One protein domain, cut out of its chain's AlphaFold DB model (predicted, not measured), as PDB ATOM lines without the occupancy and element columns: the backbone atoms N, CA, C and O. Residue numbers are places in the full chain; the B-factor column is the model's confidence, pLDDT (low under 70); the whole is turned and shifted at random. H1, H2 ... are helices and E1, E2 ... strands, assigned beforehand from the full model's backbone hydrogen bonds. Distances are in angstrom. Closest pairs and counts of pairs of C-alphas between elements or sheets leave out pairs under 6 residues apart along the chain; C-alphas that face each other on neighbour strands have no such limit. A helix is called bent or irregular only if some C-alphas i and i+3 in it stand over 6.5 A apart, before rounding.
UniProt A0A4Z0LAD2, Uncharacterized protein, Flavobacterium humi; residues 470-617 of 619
ATOM      1  N   ALA A 470     152.448 174.615 119.277       26.50
ATOM      2  CA  ALA A 470     153.574 174.072 120.041       26.50
ATOM      3  C   ALA A 470     154.016 172.713 119.467       26.50
ATOM      4  O   ALA A 470     153.176 171.867 119.141       26.50
ATOM      5  N   LEU A 471     155.328 172.511 119.340       26.00
ATOM      6  CA  LEU A 471     155.942 171.329 118.730       26.00
ATOM      7  C   LEU A 471     156.748 170.551 119.782       26.00
ATOM      8  O   LEU A 471     157.514 171.163 120.516       26.00
ATOM      9  N   LYS A 472     156.613 169.220 119.817       32.59
ATOM     10  CA  LYS A 472     157.490 168.301 120.562       32.59
ATOM     11  C   LYS A 472     158.013 167.233 119.609       32.59
ATOM     12  O   LYS A 472     157.245 166.598 118.885       32.59
ATOM     13  N   VAL A 473     159.326 167.050 119.594       27.81
ATOM     14  CA  VAL A 473     159.973 165.904 118.951       27.81
ATOM     15  C   VAL A 473     160.104 164.832 120.027       27.81
ATOM     16  O   VAL A 473     160.572 165.127 121.120       27.81
ATOM     17  N   SER A 474     159.613 163.620 119.760       29.05
ATOM     18  CA  SER A 474     159.722 162.504 120.706       29.05
ATOM     19  C   SER A 474     160.916 161.628 120.340       29.05
ATOM     20  O   SER A 474     160.963 161.090 119.233       29.05
ATOM     21  N   SER A 475     161.828 161.454 121.290       32.12
ATOM     22  CA  SER A 475     162.937 160.493 121.290       32.12
ATOM     23  C   SER A 475     163.083 159.888 122.697       32.12
ATOM     24  O   SER A 475     162.580 160.472 123.655       32.12
ATOM     25  N   THR A 476     163.753 158.730 122.798       25.69
ATOM     26  CA  THR A 476     163.922 157.900 124.021       25.69
ATOM     27  C   THR A 476     162.683 157.026 124.366       25.69
ATOM     28  O   THR A 476     161.681 157.059 123.649       25.69
ATOM     29  N   VAL A 477     162.824 156.096 125.326       27.48
ATOM     30  CA  VAL A 477     162.218 154.730 125.326       27.48
ATOM     31  C   VAL A 477     160.969 154.591 126.272       27.48
ATOM     32  O   VAL A 477     160.427 155.648 126.596       27.48
ATOM     33  N   PRO A 478     160.375 153.408 126.653       32.69
ATOM     34  CA  PRO A 478     160.985 152.153 127.147       32.69
ATOM     35  C   PRO A 478     160.580 150.860 126.396       32.69
ATOM     36  O   PRO A 478     159.626 150.820 125.623       32.69
ATOM     37  N   THR A 479     161.281 149.769 126.725       23.69
ATOM     38  CA  THR A 479     161.331 148.460 126.040       23.69
ATOM     39  C   THR A 479     162.069 148.463 124.703       23.69
ATOM     40  O   THR A 479     161.813 149.253 123.802       23.69
ATOM     41  N   VAL A 480     162.999 147.515 124.607       27.88
ATOM     42  CA  VAL A 480     163.730 147.114 123.406       27.88
ATOM     43  C   VAL A 480     162.747 146.881 122.261       27.88
ATOM     44  O   VAL A 480     161.907 145.999 122.389       27.88
ATOM     45  N   TYR A 481     162.836 147.668 121.187       24.69
ATOM     46  CA  TYR A 481     162.689 147.288 119.771       24.69
ATOM     47  C   TYR A 481     162.558 148.553 118.900       24.69
ATOM     48  O   TYR A 481     161.745 149.427 119.176       24.69
ATOM     49  N   ALA A 482     163.301 148.552 117.788       24.80
ATOM     50  CA  ALA A 482     163.282 149.495 116.663       24.80
ATOM     51  C   ALA A 482     164.044 150.834 116.774       24.80
ATOM     52  O   ALA A 482     164.001 151.586 117.743       24.80
ATOM     53  N   VAL A 483     164.729 151.104 115.662       29.69
ATOM     54  CA  VAL A 483     165.589 152.246 115.353       29.69
ATOM     55  C   VAL A 483     164.789 153.309 114.584       29.69
ATOM     56  O   VAL A 483     163.893 152.980 113.812       29.69
ATOM     57  N   ALA A 484     165.165 154.582 114.754       34.06
ATOM     58  CA  ALA A 484     164.837 155.713 113.875       34.06
ATOM     59  C   ALA A 484     163.350 155.924 113.499       34.06
ATOM     60  O   ALA A 484     162.924 155.693 112.367       34.06
ATOM     61  N   THR A 485     162.559 156.521 114.396       37.38
ATOM     62  CA  THR A 485     161.301 157.180 113.991       37.38
ATOM     63  C   THR A 485     161.142 158.546 114.666       37.38
ATOM     64  O   THR A 485     160.580 158.654 115.751       37.38
ATOM     65  N   LYS A 486     161.605 159.625 114.012       43.88
ATOM     66  CA  LYS A 486     161.348 161.011 114.460       43.88
ATOM     67  C   LYS A 486     159.858 161.344 114.293       43.88
ATOM     68  O   LYS A 486     159.436 161.865 113.260       43.88
ATOM     69  N   VAL A 487     159.036 161.036 115.297       51.72
ATOM     70  CA  VAL A 487     157.602 161.361 115.278       51.72
ATOM     71  C   VAL A 487     157.375 162.756 115.855       51.72
ATOM     72  O   VAL A 487     157.569 163.004 117.044       51.72
ATOM     73  N   LYS A 488     156.906 163.668 115.001       55.31
ATOM     74  CA  LYS A 488     156.470 165.007 115.403       55.31
ATOM     75  C   LYS A 488     155.141 164.921 116.158       55.31
ATOM     76  O   LYS A 488     154.107 164.585 115.575       55.31
ATOM     77  N   LEU A 489     155.172 165.248 117.444       57.66
ATOM     78  CA  LEU A 489     154.000 165.407 118.297       57.66
ATOM     79  C   LEU A 489     153.644 166.899 118.369       57.66
ATOM     80  O   LEU A 489     154.517 167.768 118.406       57.66
ATOM     81  N   THR A 490     152.354 167.223 118.303       55.09
ATOM     82  CA  THR A 490     151.893 168.618 118.241       55.09
ATOM     83  C   THR A 490     150.627 168.785 119.050       55.09
ATOM     84  O   THR A 490     149.629 168.118 118.759       55.09
ATOM     85  N   TRP A 491     150.622 169.747 119.968       66.94
ATOM     86  CA  TRP A 491     149.385 170.174 120.604       66.94
ATOM     87  C   TRP A 491     148.691 171.225 119.747       66.94
ATOM     88  O   TRP A 491     149.319 172.160 119.244       66.94
ATOM     89  N   LYS A 492     147.371 171.097 119.616       74.94
ATOM     90  CA  LYS A 492     146.514 172.106 118.980       74.94
ATOM     91  C   LYS A 492     145.361 172.446 119.904       74.94
ATOM     92  O   LYS A 492     144.715 171.537 120.422       74.94
ATOM     93  N   ILE A 493     145.083 173.732 120.093       69.81
ATOM     94  CA  ILE A 493     143.940 174.167 120.899       69.81
ATOM     95  C   ILE A 493     142.663 174.012 120.066       69.81
ATOM     96  O   ILE A 493     142.571 174.549 118.962       69.81
ATOM     97  N   LYS A 494     141.670 173.293 120.596       76.06
ATOM     98  CA  LYS A 494     140.325 173.172 120.019       76.06
ATOM     99  C   LYS A 494     139.297 173.190 121.147       76.06
ATOM    100  O   LYS A 494     139.432 172.454 122.117       76.06
ATOM    101  N   ASN A 495     138.274 174.036 121.022       84.06
ATOM    102  CA  ASN A 495     137.185 174.180 122.001       84.06
ATOM    103  C   ASN A 495     137.674 174.394 123.455       84.06
ATOM    104  O   ASN A 495     137.090 173.859 124.391       84.06
ATOM    105  N   GLY A 496     138.770 175.141 123.643       77.44
ATOM    106  CA  GLY A 496     139.367 175.412 124.961       77.44
ATOM    107  C   GLY A 496     140.325 174.338 125.501       77.44
ATOM    108  O   GLY A 496     141.013 174.600 126.483       77.44
ATOM    109  N   PHE A 497     140.436 173.178 124.846       75.75
ATOM    110  CA  PHE A 497     141.318 172.078 125.252       75.75
ATOM    111  C   PHE A 497     142.539 171.942 124.337       75.75
ATOM    112  O   PHE A 497     142.464 172.204 123.135       75.75
ATOM    113  N   LEU A 498     143.657 171.472 124.892       68.94
ATOM    114  CA  LEU A 498     144.785 170.947 124.124       68.94
ATOM    115  C   LEU A 498     144.402 169.575 123.552       68.94
ATOM    116  O   LEU A 498     143.959 168.692 124.283       68.94
ATOM    117  N   THR A 499     144.583 169.399 122.245       82.75
ATOM    118  CA  THR A 499     144.375 168.135 121.524       82.75
ATOM    119  C   THR A 499     145.714 167.581 121.034       82.75
ATOM    120  O   THR A 499     146.606 168.354 120.685       82.75
ATOM    121  N   PHE A 500     145.849 166.253 121.003       80.12
ATOM    122  CA  PHE A 500     147.137 165.535 120.940       80.12
ATOM    123  C   PHE A 500     147.392 164.821 119.596       80.12
ATOM    124  O   PHE A 500     148.038 163.773 119.537       80.12
ATOM    125  N   GLY A 501     146.835 165.348 118.504       84.62
ATOM    126  CA  GLY A 501     146.921 164.716 117.185       84.62
ATOM    127  C   GLY A 501     146.088 163.431 117.076       84.62
ATOM    128  O   GLY A 501     144.959 163.382 117.559       84.62
ATOM    129  N   GLN A 502     146.635 162.415 116.405       88.50
ATOM    130  CA  GLN A 502     145.967 161.137 116.121       88.50
ATOM    131  C   GLN A 502     146.533 160.029 117.013       88.50
ATOM    132  O   GLN A 502     147.751 159.901 117.127       88.50
ATOM    133  N   ARG A 503     145.685 159.206 117.641       89.56
ATOM    134  CA  ARG A 503     146.124 158.186 118.622       89.56
ATOM    135  C   ARG A 503     147.048 157.120 118.022       89.56
ATOM    136  O   ARG A 503     147.883 156.539 118.705       89.56
ATOM    137  N   GLU A 504     146.928 156.896 116.718       86.00
ATOM    138  CA  GLU A 504     147.718 155.954 115.924       86.00
ATOM    139  C   GLU A 504     149.204 156.351 115.873       86.00
ATOM    140  O   GLU A 504     150.061 155.514 115.581       86.00
ATOM    141  N   GLN A 505     149.537 157.611 116.195       79.62
ATOM    142  CA  GLN A 505     150.921 158.070 116.313       79.62
ATOM    143  C   GLN A 505     151.684 157.337 117.422       79.62
ATOM    144  O   GLN A 505     152.884 157.128 117.248       79.62
ATOM    145  N   LEU A 506     151.019 156.884 118.499       75.06
ATOM    146  CA  LEU A 506     151.688 156.161 119.588       75.06
ATOM    147  C   LEU A 506     152.436 154.924 119.079       75.06
ATOM    148  O   LEU A 506     153.563 154.674 119.492       75.06
ATOM    149  N   ARG A 507     151.857 154.182 118.127       82.50
ATOM    150  CA  ARG A 507     152.499 152.990 117.556       82.50
ATOM    151  C   ARG A 507     153.855 153.311 116.920       82.50
ATOM    152  O   ARG A 507     154.799 152.550 117.087       82.50
ATOM    153  N   LYS A 508     153.944 154.453 116.230       69.69
ATOM    154  CA  LYS A 508     155.185 154.945 115.615       69.69
ATOM    155  C   LYS A 508     156.172 155.477 116.658       69.69
ATOM    156  O   LYS A 508     157.369 155.337 116.467       69.69
ATOM    157  N   VAL A 509     155.676 156.076 117.744       60.28
ATOM    158  CA  VAL A 509     156.507 156.556 118.863       60.28
ATOM    159  C   VAL A 509     157.120 155.394 119.647       60.28
ATOM    160  O   VAL A 509     158.271 155.479 120.048       60.28
ATOM    161  N   LEU A 510     156.394 154.283 119.796       55.16
ATOM    162  CA  LEU A 510     156.890 153.037 120.390       55.16
ATOM    163  C   LEU A 510     157.758 152.196 119.428       55.16
ATOM    164  O   LEU A 510     157.987 151.021 119.702       55.16
ATOM    165  N   GLY A 511     158.158 152.733 118.268       54.06
ATOM    166  CA  GLY A 511     158.975 152.022 117.273       54.06
ATOM    167  C   GLY A 511     158.318 150.779 116.645       54.06
ATOM    168  O   GLY A 511     158.943 150.062 115.867       54.06
ATOM    169  N   MET A 512     157.052 150.489 116.952       67.38
ATOM    170  CA  MET A 512     156.424 149.231 116.555       67.38
ATOM    171  C   MET A 512     156.247 149.168 115.034       67.38
ATOM    172  O   MET A 512     155.703 150.091 114.417       67.38
ATOM    173  N   ALA A 513     156.621 148.030 114.442       64.12
ATOM    174  CA  ALA A 513     156.387 147.731 113.029       64.12
ATOM    175  C   ALA A 513     154.894 147.859 112.657       64.12
ATOM    176  O   ALA A 513     154.024 147.943 113.528       64.12
ATOM    177  N   ALA A 514     154.552 147.844 111.364       71.75
ATOM    178  CA  ALA A 514     153.150 147.847 110.929       71.75
ATOM    179  C   ALA A 514     152.329 146.745 111.638       71.75
ATOM    180  O   ALA A 514     152.862 145.693 111.984       71.75
ATOM    181  N   SER A 515     151.031 146.965 111.865       73.25
ATOM    182  CA  SER A 515     150.168 146.000 112.578       73.25
ATOM    183  C   SER A 515     149.959 144.675 111.836       73.25
ATOM    184  O   SER A 515     149.490 143.712 112.430       73.25
ATOM    185  N   SER A 516     150.325 144.614 110.553       77.88
ATOM    186  CA  SER A 516     150.443 143.387 109.761       77.88
ATOM    187  C   SER A 516     151.698 142.557 110.075       77.88
ATOM    188  O   SER A 516     151.764 141.403 109.670       77.88
ATOM    189  N   VAL A 517     152.688 143.140 110.761       70.44
ATOM    190  CA  VAL A 517     153.989 142.528 111.086       70.44
ATOM    191  C   VAL A 517     154.119 142.279 112.590       70.44
ATOM    192  O   VAL A 517     154.530 141.199 112.998       70.44
ATOM    193  N   ASP A 518     153.736 143.251 113.423       70.50
ATOM    194  CA  ASP A 518     153.699 143.103 114.883       70.50
ATOM    195  C   ASP A 518     152.235 143.104 115.375       70.50
ATOM    196  O   ASP A 518     151.586 144.156 115.361       70.50
ATOM    197  N   PRO A 519     151.685 141.957 115.821       78.81
ATOM    198  CA  PRO A 519     150.283 141.842 116.221       78.81
ATOM    199  C   PRO A 519     149.978 142.457 117.598       78.81
ATOM    200  O   PRO A 519     148.815 142.464 118.011       78.81
ATOM    201  N   ARG A 520     150.984 142.961 118.330       81.81
ATOM    202  CA  ARG A 520     150.784 143.667 119.604       81.81
ATOM    203  C   ARG A 520     150.089 145.007 119.367       81.81
ATOM    204  O   ARG A 520     150.332 145.686 118.365       81.81
ATOM    205  N   GLN A 521     149.249 145.424 120.307       87.62
ATOM    206  CA  GLN A 521     148.630 146.750 120.296       87.62
ATOM    207  C   GLN A 521     149.528 147.784 120.987       87.62
ATOM    208  O   GLN A 521     150.155 147.489 122.001       87.62
ATOM    209  N   ALA A 522     149.563 149.004 120.448       82.75
ATOM    210  CA  ALA A 522     150.154 150.156 121.122       82.75
ATOM    211  C   ALA A 522     149.126 150.692 122.127       82.75
ATOM    212  O   ALA A 522     148.173 151.362 121.725       82.75
ATOM    213  N   HIS A 523     149.268 150.337 123.402       89.44
ATOM    214  CA  HIS A 523     148.287 150.656 124.435       89.44
ATOM    215  C   HIS A 523     148.655 151.951 125.167       89.44
ATOM    216  O   HIS A 523     149.774 152.088 125.665       89.44
ATOM    217  N   HIS A 524     147.705 152.884 125.264       93.50
ATOM    218  CA  HIS A 524     147.833 154.105 126.067       93.50
ATOM    219  C   HIS A 524     147.626 153.792 127.556       93.50
ATOM    220  O   HIS A 524     146.591 153.240 127.916       93.50
ATOM    221  N   LEU A 525     148.580 154.147 128.420       87.69
ATOM    222  CA  LEU A 525     148.508 153.904 129.869       87.69
ATOM    223  C   LEU A 525     147.488 154.835 130.543       87.69
ATOM    224  O   LEU A 525     146.583 154.386 131.234       87.69
ATOM    225  N   ILE A 526     147.541 156.134 130.253       95.69
ATOM    226  CA  ILE A 526     146.412 157.044 130.459       95.69
ATOM    227  C   ILE A 526     145.500 156.912 129.231       95.69
ATOM    228  O   ILE A 526     145.923 157.314 128.138       95.69
ATOM    229  N   PRO A 527     144.267 156.369 129.352       96.50
ATOM    230  CA  PRO A 527     143.442 156.048 128.194       96.50
ATOM    231  C   PRO A 527     143.145 157.280 127.338       96.50
ATOM    232  O   PRO A 527     142.826 158.352 127.856       96.50
ATOM    233  N   TRP A 528     143.160 157.119 126.011       95.12
ATOM    234  CA  TRP A 528     142.936 158.211 125.048       95.12
ATOM    235  C   TRP A 528     141.644 159.016 125.299       95.12
ATOM    236  O   TRP A 528     141.584 160.223 125.046       95.12
ATOM    237  N   ALA A 529     140.613 158.361 125.842       94.81
ATOM    238  CA  ALA A 529     139.342 158.975 126.213       94.81
ATOM    239  C   ALA A 529     139.449 159.992 127.369       94.81
ATOM    240  O   ALA A 529     138.578 160.847 127.502       94.81
ATOM    241  N   LYS A 530     140.507 159.940 128.193       96.75
ATOM    242  CA  LYS A 530     140.722 160.851 129.333       96.75
ATOM    243  C   LYS A 530     141.524 162.104 128.963       96.75
ATOM    244  O   LYS A 530     141.852 162.889 129.845       96.75
ATOM    245  N   GLN A 531     141.819 162.331 127.678       94.00
ATOM    246  CA  GLN A 531     142.679 163.438 127.232       94.00
ATOM    247  C   GLN A 531     142.208 164.839 127.672       94.00
ATOM    248  O   GLN A 531     143.025 165.746 127.784       94.00
ATOM    249  N   THR A 532     140.909 165.031 127.926       94.75
ATOM    250  CA  THR A 532     140.312 166.296 128.398       94.75
ATOM    251  C   THR A 532     140.248 166.432 129.926       94.75
ATOM    252  O   THR A 532     139.766 167.452 130.416       94.75
ATOM    253  N   ASN A 533     140.726 165.445 130.693       96.44
ATOM    254  CA  ASN A 533     140.799 165.514 132.156       96.44
ATOM    255  C   ASN A 533     141.688 166.691 132.612       96.44
ATOM    256  O   ASN A 533     142.702 166.985 131.982       96.44
ATOM    257  N   GLU A 534     141.331 167.354 133.716       95.50
ATOM    258  CA  GLU A 534     142.046 168.546 134.200       95.50
ATOM    259  C   GLU A 534     143.532 168.285 134.504       95.50
ATOM    260  O   GLU A 534     144.368 169.108 134.135       95.50
ATOM    261  N   VAL A 535     143.876 167.144 135.118       93.81
ATOM    262  CA  VAL A 535     145.272 166.753 135.388       93.81
ATOM    263  C   VAL A 535     146.022 166.598 134.067       93.81
ATOM    264  O   VAL A 535     147.066 167.212 133.882       93.81
ATOM    265  N   VAL A 536     145.450 165.867 133.107       91.62
ATOM    266  CA  VAL A 536     146.053 165.638 131.783       91.62
ATOM    267  C   VAL A 536     146.244 166.952 131.015       91.62
ATOM    268  O   VAL A 536     147.293 167.184 130.418       91.62
ATOM    269  N   GLN A 537     145.266 167.856 131.071       91.19
ATOM    270  CA  GLN A 537     145.328 169.173 130.431       91.19
ATOM    271  C   GLN A 537     146.308 170.136 131.122       91.19
ATOM    272  O   GLN A 537     146.898 170.982 130.450       91.19
ATOM    273  N   LYS A 538     146.506 170.027 132.443       80.75
ATOM    274  CA  LYS A 538     147.535 170.778 133.181       80.75
ATOM    275  C   LYS A 538     148.933 170.203 132.921       80.75
ATOM    276  O   LYS A 538     149.815 170.974 132.556       80.75
ATOM    277  N   ALA A 539     149.111 168.883 132.968       67.00
ATOM    278  CA  ALA A 539     150.355 168.197 132.607       67.00
ATOM    279  C   ALA A 539     150.786 168.508 131.163       67.00
ATOM    280  O   ALA A 539     151.963 168.734 130.888       67.00
ATOM    281  N   ALA A 540     149.831 168.603 130.231       70.81
ATOM    282  CA  ALA A 540     150.115 168.949 128.840       70.81
ATOM    283  C   ALA A 540     150.682 170.367 128.656       70.81
ATOM    284  O   ALA A 540     151.441 170.600 127.719       70.81
ATOM    285  N   LYS A 541     150.386 171.302 129.570       69.38
ATOM    286  CA  LYS A 541     151.014 172.637 129.592       69.38
ATOM    287  C   LYS A 541     152.465 172.611 130.083       69.38
ATOM    288  O   LYS A 541     153.172 173.586 129.860       69.38
ATOM    289  N   TYR A 542     152.890 171.525 130.729       61.56
ATOM    290  CA  TYR A 542     154.270 171.277 131.153       61.56
ATOM    291  C   TYR A 542     155.035 170.349 130.186       61.56
ATOM    292  O   TYR A 542     156.215 170.095 130.379       61.56
ATOM    293  N   GLY A 543     154.386 169.857 129.121       49.47
ATOM    294  CA  GLY A 543     155.032 169.057 128.073       49.47
ATOM    295  C   GLY A 543     154.537 167.616 127.928       49.47
ATOM    296  O   GLY A 543     155.041 166.909 127.053       49.47
ATOM    297  N   PHE A 544     153.537 167.172 128.701       73.88
ATOM    298  CA  PHE A 544     152.917 165.853 128.497       73.88
ATOM    299  C   PHE A 544     152.128 165.783 127.177       73.88
ATOM    300  O   PHE A 544     151.372 166.693 126.826       73.88
ATOM    301  N   HIS A 545     152.243 164.679 126.448       82.19
ATOM    302  CA  HIS A 545     151.522 164.423 125.211       82.19
ATOM    303  C   HIS A 545     150.974 162.994 125.191       82.19
ATOM    304  O   HIS A 545     151.736 162.041 125.265       82.19
ATOM    305  N   MET A 546     149.664 162.820 124.970       83.19
ATOM    306  CA  MET A 546     149.009 161.500 125.022       83.19
ATOM    307  C   MET A 546     149.694 160.411 124.173       83.19
ATOM    308  O   MET A 546     149.645 159.249 124.545       83.19
ATOM    309  N   ASN A 547     150.322 160.766 123.047       77.50
ATOM    310  CA  ASN A 547     151.055 159.830 122.177       77.50
ATOM    311  C   ASN A 547     152.561 159.674 122.471       77.50
ATOM    312  O   ASN A 547     153.255 159.103 121.637       77.50
ATOM    313  N   GLU A 548     153.100 160.211 123.564       62.91
ATOM    314  CA  GLU A 548     154.521 160.028 123.889       62.91
ATOM    315  C   GLU A 548     154.833 158.629 124.447       62.91
ATOM    316  O   GLU A 548     153.945 157.952 124.972       62.91
ATOM    317  N   ALA A 549     156.100 158.206 124.366       58.56
ATOM    318  CA  ALA A 549     156.538 156.864 124.763       58.56
ATOM    319  C   ALA A 549     156.249 156.549 126.242       58.56
ATOM    320  O   ALA A 549     155.802 155.444 126.562       58.56
ATOM    321  N   LEU A 550     156.392 157.546 127.128       60.84
ATOM    322  CA  LEU A 550     156.037 157.444 128.546       60.84
ATOM    323  C   LEU A 550     154.594 156.947 128.731       60.84
ATOM    324  O   LEU A 550     154.363 156.055 129.542       60.84
ATOM    325  N   ASN A 551     153.644 157.427 127.924       79.44
ATOM    326  CA  ASN A 551     152.238 157.028 127.997       79.44
ATOM    327  C   ASN A 551     151.904 155.736 127.216       79.44
ATOM    328  O   ASN A 551     150.728 155.408 127.070       79.44
ATOM    329  N   GLY A 552     152.892 155.012 126.680       74.25
ATOM    330  CA  GLY A 552     152.671 153.861 125.804       74.25
ATOM    331  C   GLY A 552     153.333 152.562 126.244       74.25
ATOM    332  O   GLY A 552     154.454 152.549 126.753       74.25
ATOM    333  N   ILE A 553     152.668 151.438 125.979       71.50
ATOM    334  CA  ILE A 553     153.258 150.103 126.121       71.50
ATOM    335  C   ILE A 553     152.771 149.150 125.006       71.50
ATOM    336  O   ILE A 553     151.574 149.129 124.703       71.50
ATOM    337  N   PRO A 554     153.658 148.359 124.370       78.19
ATOM    338  CA  PRO A 554     153.254 147.280 123.466       78.19
ATOM    339  C   PRO A 554     152.637 146.110 124.249       78.19
ATOM    340  O   PRO A 554     153.335 145.453 125.017       78.19
ATOM    341  N   LEU A 555     151.351 145.805 124.041       80.12
ATOM    342  CA  LEU A 555     150.657 144.700 124.726       80.12
ATOM    343  C   LEU A 555     150.224 143.591 123.767       80.12
ATOM    344  O   LEU A 555     149.761 143.848 122.656       80.12
ATOM    345  N   SER A 556     150.316 142.340 124.221       82.81
ATOM    346  CA  SER A 556     149.788 141.194 123.477       82.81
ATOM    347  C   SER A 556     148.263 141.138 123.547       82.81
ATOM    348  O   SER A 556     147.678 141.090 124.631       82.81
ATOM    349  N   ASN A 557     147.618 141.045 122.382       84.31
ATOM    350  CA  ASN A 557     146.174 140.825 122.271       84.31
ATOM    351  C   ASN A 557     145.736 139.430 122.766       84.31
ATOM    352  O   ASN A 557     144.546 139.204 122.958       84.31
ATOM    353  N   ALA A 558     146.665 138.501 123.025       83.81
ATOM    354  CA  ALA A 558     146.336 137.220 123.657       83.81
ATOM    355  C   ALA A 558     145.882 137.385 125.124       83.81
ATOM    356  O   ALA A 558     145.024 136.634 125.578       83.81
ATOM    357  N   VAL A 559     146.420 138.386 125.836       83.06
ATOM    358  CA  VAL A 559     146.145 138.644 127.265       83.06
ATOM    359  C   VAL A 559     145.302 139.908 127.458       83.06
ATOM    360  O   VAL A 559     144.340 139.913 128.223       83.06
ATOM    361  N   HIS A 560     145.625 140.988 126.745       84.50
ATOM    362  CA  HIS A 560     145.012 142.306 126.939       84.50
ATOM    363  C   HIS A 560     143.931 142.598 125.884       84.50
ATOM    364  O   HIS A 560     143.965 143.630 125.218       84.50
ATOM    365  N   ASN A 561     142.979 141.677 125.705       85.81
ATOM    366  CA  ASN A 561     141.821 141.863 124.820       85.81
ATOM    367  C   ASN A 561     140.539 142.241 125.584       85.81
ATOM    368  O   ASN A 561     140.466 142.169 126.811       85.81
ATOM    369  N   GLY A 562     139.512 142.640 124.829       85.50
ATOM    370  CA  GLY A 562     138.193 142.981 125.359       85.50
ATOM    371  C   GLY A 562     138.083 144.406 125.910       85.50
ATOM    372  O   GLY A 562     138.921 145.269 125.656       85.50
ATOM    373  N   SER A 563     136.993 144.666 126.634       88.44
ATOM    374  CA  SER A 563     136.723 145.972 127.248       88.44
ATOM    375  C   SER A 563     137.471 146.132 128.572       88.44
ATOM    376  O   SER A 563     137.442 145.241 129.421       88.44
ATOM    377  N   HIS A 564     138.085 147.298 128.774       91.12
ATOM    378  CA  HIS A 564     138.857 147.647 129.967       91.12
ATOM    379  C   HIS A 564     138.164 148.731 130.822       91.12
ATOM    380  O   HIS A 564     138.796 149.658 131.319       91.12
ATOM    381  N   ALA A 565     136.840 148.636 130.994       95.69
ATOM    382  CA  ALA A 565     136.035 149.641 131.702       95.69
ATOM    383  C   ALA A 565     136.400 149.833 133.193       95.69
ATOM    384  O   ALA A 565     136.303 150.945 133.705       95.69
ATOM    385  N   VAL A 566     136.836 148.777 133.891       96.44
ATOM    386  CA  VAL A 566     137.255 148.850 135.305       96.44
ATOM    387  C   VAL A 566     138.637 149.495 135.418       96.44
ATOM    388  O   VAL A 566     138.860 150.323 136.294       96.44
ATOM    389  N   TYR A 567     139.542 149.182 134.488       96.75
ATOM    390  CA  TYR A 567     140.819 149.886 134.344       96.75
ATOM    391  C   TYR A 567     140.610 151.384 134.080       96.75
ATOM    392  O   TYR A 567     141.190 152.224 134.762       96.75
ATOM    393  N   ASP A 568     139.710 151.718 133.151       96.50
ATOM    394  CA  ASP A 568     139.321 153.095 132.834       96.50
ATOM    395  C   ASP A 568     138.814 153.871 134.056       96.50
ATOM    396  O   ASP A 568     139.043 155.080 134.133       96.50
ATOM    397  N   GLN A 569     138.127 153.191 134.982       97.31
ATOM    398  CA  GLN A 569     137.667 153.772 136.240       97.31
ATOM    399  C   GLN A 569     138.827 153.959 137.225       97.31
ATOM    400  O   GLN A 569     139.012 155.075 137.694       97.31
ATOM    401  N   ARG A 570     139.681 152.945 137.443       97.94
ATOM    402  CA  ARG A 570     140.868 153.065 138.317       97.94
ATOM    403  C   ARG A 570     141.787 154.217 137.901       97.94
ATOM    404  O   ARG A 570     142.244 154.976 138.749       97.94
ATOM    405  N   VAL A 571     142.008 154.414 136.596       97.94
ATOM    406  CA  VAL A 571     142.774 155.578 136.108       97.94
ATOM    407  C   VAL A 571     142.051 156.895 136.420       97.94
ATOM    408  O   VAL A 571     142.701 157.866 136.794       97.94
ATOM    409  N   VAL A 572     140.719 156.961 136.302       97.69
ATOM    410  CA  VAL A 572     139.944 158.156 136.693       97.69
ATOM    411  C   VAL A 572     140.036 158.425 138.197       97.69
ATOM    412  O   VAL A 572     140.198 159.585 138.574       97.69
ATOM    413  N   ASP A 573     139.997 157.386 139.027       97.75
ATOM    414  CA  ASP A 573     140.087 157.496 140.485       97.75
ATOM    415  C   ASP A 573     141.468 158.037 140.902       97.75
ATOM    416  O   ASP A 573     141.547 159.061 141.581       97.75
ATOM    417  N   ARG A 574     142.566 157.474 140.374       97.75
ATOM    418  CA  ARG A 574     143.934 157.982 140.619       97.75
ATOM    419  C   ARG A 574     144.148 159.403 140.064       97.75
ATOM    420  O   ARG A 574     144.803 160.228 140.698       97.75
ATOM    421  N   LEU A 575     143.544 159.759 138.920       97.12
ATOM    422  CA  LEU A 575     143.526 161.151 138.429       97.12
ATOM    423  C   LEU A 575     142.742 162.089 139.368       97.12
ATOM    424  O   LEU A 575     143.086 163.266 139.494       97.12
ATOM    425  N   MET A 576     141.694 161.597 140.031       97.19
ATOM    426  CA  MET A 576     140.955 162.357 141.038       97.19
ATOM    427  C   MET A 576     141.764 162.516 142.333       97.19
ATOM    428  O   MET A 576     141.722 163.588 142.930       97.19
ATOM    429  N   GLU A 577     142.557 161.523 142.731       96.50
ATOM    430  CA  GLU A 577     143.496 161.633 143.855       96.50
ATOM    431  C   GLU A 577     144.564 162.708 143.603       96.50
ATOM    432  O   GLU A 577     144.713 163.608 144.430       96.50
ATOM    433  N   ILE A 578     145.211 162.709 142.427       93.25
ATOM    434  CA  ILE A 578     146.173 163.758 142.025       93.25
ATOM    435  C   ILE A 578     145.513 165.147 142.066       93.25
ATOM    436  O   ILE A 578     146.075 166.102 142.603       93.25
ATOM    437  N   ARG A 579     144.283 165.273 141.543       95.12
ATOM    438  CA  ARG A 579     143.495 166.515 141.624       95.12
ATOM    439  C   ARG A 579     143.250 166.933 143.080       95.12
ATOM    440  O   ARG A 579     143.380 168.112 143.401       95.12
ATOM    441  N   ASN A 580     142.865 165.999 143.945       94.81
ATOM    442  CA  ASN A 580     142.497 166.280 145.331       94.81
ATOM    443  C   ASN A 580     143.715 166.642 146.196       94.81
ATOM    444  O   ASN A 580     143.587 167.489 147.075       94.81
ATOM    445  N   GLN A 581     144.889 166.071 145.909       91.38
ATOM    446  CA  GLN A 581     146.152 166.367 146.594       91.38
ATOM    447  C   GLN A 581     146.551 167.850 146.493       91.38
ATOM    448  O   GLN A 581     147.059 168.418 147.457       91.38
ATOM    449  N   TYR A 582     146.311 168.485 145.340       85.38
ATOM    450  CA  TYR A 582     146.734 169.867 145.063       85.38
ATOM    451  C   TYR A 582     145.569 170.870 144.918       85.38
ATOM    452  O   TYR A 582     145.782 172.085 144.864       85.38
ATOM    453  N   GLY A 583     144.328 170.383 144.842       86.56
ATOM    454  CA  GLY A 583     143.122 171.196 144.698       86.56
ATOM    455  C   GLY A 583     143.094 172.054 143.425       86.56
ATOM    456  O   GLY A 583     143.742 171.769 142.417       86.56
ATOM    457  N   ALA A 584     142.331 173.151 143.465       81.75
ATOM    458  CA  ALA A 584     142.177 174.060 142.321       81.75
ATOM    459  C   ALA A 584     143.513 174.675 141.844       81.75
ATOM    460  O   ALA A 584     143.696 174.920 140.646       81.75
ATOM    461  N   ASN A 585     144.460 174.861 142.770       82.38
ATOM    462  CA  ASN A 585     145.732 175.553 142.553       82.38
ATOM    463  C   ASN A 585     146.842 174.668 141.957       82.38
ATOM    464  O   ASN A 585     147.934 175.175 141.714       82.38
ATOM    465  N   MET A 586     146.569 173.383 141.685       87.56
ATOM    466  CA  MET A 586     147.514 172.442 141.067       87.56
ATOM    467  C   MET A 586     148.240 173.053 139.859       87.56
ATOM    468  O   MET A 586     147.594 173.415 138.864       87.56
ATOM    469  N   THR A 587     149.569 173.142 139.937       77.50
ATOM    470  CA  THR A 587     150.412 173.693 138.866       77.50
ATOM    471  C   THR A 587     150.568 172.701 137.703       77.50
ATOM    472  O   THR A 587     150.347 171.498 137.877       77.50
ATOM    473  N   PRO A 588     150.971 173.158 136.499       66.94
ATOM    474  CA  PRO A 588     151.305 172.265 135.387       66.94
ATOM    475  C   PRO A 588     152.358 171.203 135.739       66.94
ATOM    476  O   PRO A 588     152.195 170.050 135.352       66.94
ATOM    477  N   GLN A 589     153.383 171.572 136.515       65.19
ATOM    478  CA  GLN A 589     154.448 170.670 136.964       65.19
ATOM    479  C   GLN A 589     153.937 169.626 137.964       65.19
ATOM    480  O   GLN A 589     154.200 168.442 137.800       65.19
ATOM    481  N   GLN A 590     153.137 170.030 138.959       67.44
ATOM    482  CA  GLN A 590     152.514 169.092 139.906       67.44
ATOM    483  C   GLN A 590     151.605 168.087 139.188       67.44
ATOM    484  O   GLN A 590     151.660 166.890 139.462       67.44
ATOM    485  N   ALA A 591     150.818 168.563 138.217       63.22
ATOM    486  CA  ALA A 591     149.991 167.701 137.384       63.22
ATOM    487  C   ALA A 591     150.829 166.740 136.524       63.22
ATOM    488  O   ALA A 591     150.454 165.580 136.382       63.22
ATOM    489  N   TYR A 592     151.960 167.194 135.970       65.69
ATOM    490  CA  TYR A 592     152.881 166.360 135.193       65.69
ATOM    491  C   TYR A 592     153.547 165.277 136.046       65.69
ATOM    492  O   TYR A 592     153.545 164.111 135.655       65.69
ATOM    493  N   ASN A 593     154.058 165.637 137.226       65.75
ATOM    494  CA  ASN A 593     154.716 164.702 138.137       65.75
ATOM    495  C   ASN A 593     153.722 163.648 138.646       65.75
ATOM    496  O   ASN A 593     153.983 162.455 138.529       65.75
ATOM    497  N   GLY A 594     152.536 164.065 139.109       72.81
ATOM    498  CA  GLY A 594     151.485 163.133 139.533       72.81
ATOM    499  C   GLY A 594     151.029 162.197 138.406       72.81
ATOM    500  O   GLY A 594     150.879 160.996 138.622       72.81
ATOM    501  N   LEU A 595     150.869 162.717 137.183       74.75
ATOM    502  CA  LEU A 595     150.507 161.908 136.015       74.75
ATOM    503  C   LEU A 595     151.616 160.918 135.621       74.75
ATOM    504  O   LEU A 595     151.312 159.792 135.234       74.75
ATOM    505  N   SER A 596     152.882 161.321 135.741       66.19
ATOM    506  CA  SER A 596     154.045 160.472 135.456       66.19
ATOM    507  C   SER A 596     154.183 159.344 136.479       66.19
ATOM    508  O   SER A 596     154.416 158.203 136.089       66.19
ATOM    509  N   ASN A 597     153.939 159.629 137.763       69.38
ATOM    510  CA  ASN A 597     153.902 158.618 138.821       69.38
ATOM    511  C   ASN A 597     152.771 157.608 138.583       69.38
ATOM    512  O   ASN A 597     153.020 156.409 138.584       69.38
ATOM    513  N   LEU A 598     151.559 158.065 138.247       83.94
ATOM    514  CA  LEU A 598     150.454 157.165 137.886       83.94
ATOM    515  C   LEU A 598     150.789 156.289 136.665       83.94
ATOM    516  O   LEU A 598     150.491 155.097 136.642       83.94
ATOM    517  N   ILE A 599     151.435 156.855 135.644       71.88
ATOM    518  CA  ILE A 599     151.920 156.089 134.488       71.88
ATOM    519  C   ILE A 599     152.945 155.025 134.910       71.88
ATOM    520  O   ILE A 599     152.907 153.910 134.382       71.88
ATOM    521  N   HIS A 600     153.840 155.350 135.847       65.50
ATOM    522  CA  HIS A 600     154.793 154.404 136.418       65.50
ATOM    523  C   HIS A 600     154.077 153.280 137.183       65.50
ATOM    524  O   HIS A 600     154.302 152.117 136.858       65.50
ATOM    525  N   ASP A 601     153.165 153.601 138.105       70.62
ATOM    526  CA  ASP A 601     152.394 152.626 138.895       70.62
ATOM    527  C   ASP A 601     151.669 151.618 137.990       70.62
ATOM    528  O   ASP A 601     151.811 150.402 138.140       70.62
ATOM    529  N   ILE A 602     150.958 152.122 136.974       78.38
ATOM    530  CA  ILE A 602     150.263 151.309 135.970       78.38
ATOM    531  C   ILE A 602     151.252 150.411 135.215       78.38
ATOM    532  O   ILE A 602     150.988 149.222 135.018       78.38
ATOM    533  N   ARG A 603     152.380 150.966 134.749       82.44
ATOM    534  CA  ARG A 603     153.387 150.217 133.981       82.44
ATOM    535  C   ARG A 603     153.996 149.100 134.828       82.44
ATOM    536  O   ARG A 603     154.089 147.972 134.350       82.44
ATOM    537  N   THR A 604     154.341 149.393 136.077       66.50
ATOM    538  CA  THR A 604     154.854 148.434 137.058       66.50
ATOM    539  C   THR A 604     153.821 147.342 137.356       66.50
ATOM    540  O   THR A 604     154.157 146.159 137.322       66.50
ATOM    541  N   ALA A 605     152.542 147.692 137.528       73.00
ATOM    542  CA  ALA A 605     151.469 146.716 137.717       73.00
ATOM    543  C   ALA A 605     151.286 145.780 136.508       73.00
ATOM    544  O   ALA A 605     151.081 144.582 136.704       73.00
ATOM    545  N   ILE A 606     151.401 146.285 135.271       76.12
ATOM    546  CA  ILE A 606     151.367 145.460 134.048       76.12
ATOM    547  C   ILE A 606     152.579 144.519 133.989       76.12
ATOM    548  O   ILE A 606     152.409 143.320 133.769       76.12
ATOM    549  N   LEU A 607     153.793 145.039 134.190       70.12
ATOM    550  CA  LEU A 607     155.032 144.261 134.065       70.12
ATOM    551  C   LEU A 607     155.156 143.171 135.139       70.12
ATOM    552  O   LEU A 607     155.613 142.072 134.833       70.12
ATOM    553  N   ASN A 608     154.677 143.434 136.357       72.62
ATOM    554  CA  ASN A 608     154.637 142.448 137.441       72.62
ATOM    555  C   ASN A 608     153.533 141.389 137.259       72.62
ATOM    556  O   ASN A 608     153.563 140.354 137.921       72.62
ATOM    557  N   ASN A 609     152.560 141.619 136.369       78.38
ATOM    558  CA  ASN A 609     151.421 140.729 136.135       78.38
ATOM    559  C   ASN A 609     151.210 140.451 134.627       78.38
ATOM    560  O   ASN A 609     150.122 140.698 134.099       78.38
ATOM    561  N   PRO A 610     152.213 139.907 133.906       78.12
ATOM    562  CA  PRO A 610     152.230 139.864 132.437       78.12
ATOM    563  C   PRO A 610     151.155 138.959 131.807       78.12
ATOM    564  O   PRO A 610     150.899 139.049 130.609       78.12
ATOM    565  N   ASN A 611     150.524 138.090 132.603       86.56
ATOM    566  CA  ASN A 611     149.442 137.194 132.181       86.56
ATOM    567  C   ASN A 611     148.051 137.651 132.668       86.56
ATOM    568  O   ASN A 611     147.061 136.964 132.418       86.56
ATOM    569  N   THR A 612     147.959 138.791 133.357       90.75
ATOM    570  CA  THR A 612     146.703 139.310 133.912       90.75
ATOM    571  C   THR A 612     146.091 140.341 132.954       90.75
ATOM    572  O   THR A 612     146.744 141.338 132.630       90.75
ATOM    573  N   PRO A 613     144.834 140.164 132.501       93.31
ATOM    574  CA  PRO A 613     144.151 141.151 131.668       93.31
ATOM    575  C   PRO A 613     144.128 142.530 132.332       93.31
ATOM    576  O   PRO A 613     143.858 142.644 133.526       93.31
ATOM    577  N   ILE A 614     144.337 143.599 131.554       91.88
ATOM    578  CA  ILE A 614     144.557 144.953 132.105       91.88
ATOM    579  C   ILE A 614     143.388 145.439 132.988       91.88
ATOM    580  O   ILE A 614     143.579 146.128 133.986       91.88
ATOM    581  N   ASN A 615     142.170 144.984 132.674       95.50
ATOM    582  CA  ASN A 615     140.940 145.262 133.416       95.50
ATOM    583  C   ASN A 615     140.930 144.698 134.857       95.50
ATOM    584  O   ASN A 615     140.132 145.125 135.691       95.50
ATOM    585  N   GLN A 616     141.810 143.741 135.166       94.06
ATOM    586  CA  GLN A 616     141.929 143.082 136.471       94.06
ATOM    587  C   GLN A 616     143.083 143.640 137.326       94.06
ATOM    588  O   GLN A 616     143.143 143.332 138.512       94.06
ATOM    589  N   LEU A 617     143.962 144.478 136.763       91.25
ATOM    590  CA  LEU A 617     145.119 145.037 137.472       91.25
ATOM    591  C   LEU A 617     144.726 146.073 138.531       91.25
ATOM    592  O   LEU A 617     143.797 146.858 138.328       91.25
TER     593      LEU A 617
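This is residues 470 to 617 of the 619 residues of an uncharacterized protein of Flavobacterium humi (UniProt A0A4Z0LAD2). A long helical hairpin, H3 and H4, makes one side of the domain, and a small antiparallel sheet, E1 E2 E3, lies on the other side. Between them, H2 crosses the hairpin near its joined end, and farther along lie the short ribbon E4-E5 and H1. The printed part has 148 residues, with five named strands and four named helices in the order E1 E2 E3 H1 E4 H2 E5 H3 H4. The class is mixed, helices and strands; both sheets, E1-E2-E3 and E4-E5, are antiparallel. The whole is compact, with a radius of gyration of the C-alphas of 15.1 A and spans of 45 by 34 by 25 A.

E1, residues 470 to 474, E2, residues 487 to 494, and E3, residues 497 to 499, form a meander, each strand the antiparallel neighbour of the one before. E1 and E2 are a hairpin, with N 472 and O 489 2.9 A apart; E2 and E3 are another, with N 499 and O 492 2.8 A apart. The pairing is staggered: E2 pairs with E1 over residues 487 to 491 and with E3 over 492 to 494. H1, residues 505 to 509, and H2, residues 534 to 540, are on this sheet but each only grazes it. The C-alphas of Leu 498 and Gln 537, the closest of E3 and H2, are 6.6 A apart. E4, residues 521 to 524, and E5, residues 552 to 555, are antiparallel, with N 521 and O 555 2.9 A apart; the closest C-alphas of H1 and E4, Arg 507 and Ala 522, are 5.1 A apart. H4, residues 588 to 608, touches H2 with residues 588 to 595 alone, about perpendicular at 85 degrees, closest at C-alphas Ala 539 and Tyr 592, 4.1 A. H3, residues 565 to 585, and H4 are a helical hairpin; they touch at a shallow tilt of 28 degrees, opposite ways, closest at C-alphas Ile 578 and Gly 594, 5.9 A. Every O i to N i+4 pair is within hydrogen-bond range in H1, H2 and H4, and 14 of 17 in H3.

E1 starts at C-alpha 470, (153.574, 174.072, 120.041); E2 is 21.5 A long. H3 spans 29.7 A, with a kink of 51 degrees near residue 579, and is irregular: C-alphas 581 and 584 are 9.7 A apart. H4 spans 30.1 A and ends at C-alpha 608, (154.637, 142.448, 137.441).

The two C-alphas farthest apart, Val 517 and Asn 585, are 46.4 A apart. The printed part has no cut. The links E1 to E2, H1 to E4 and H2 to E5 are long. Mean pLDDT of the printed part is 74.4; 47 residues are under 70, among them 470 to 491.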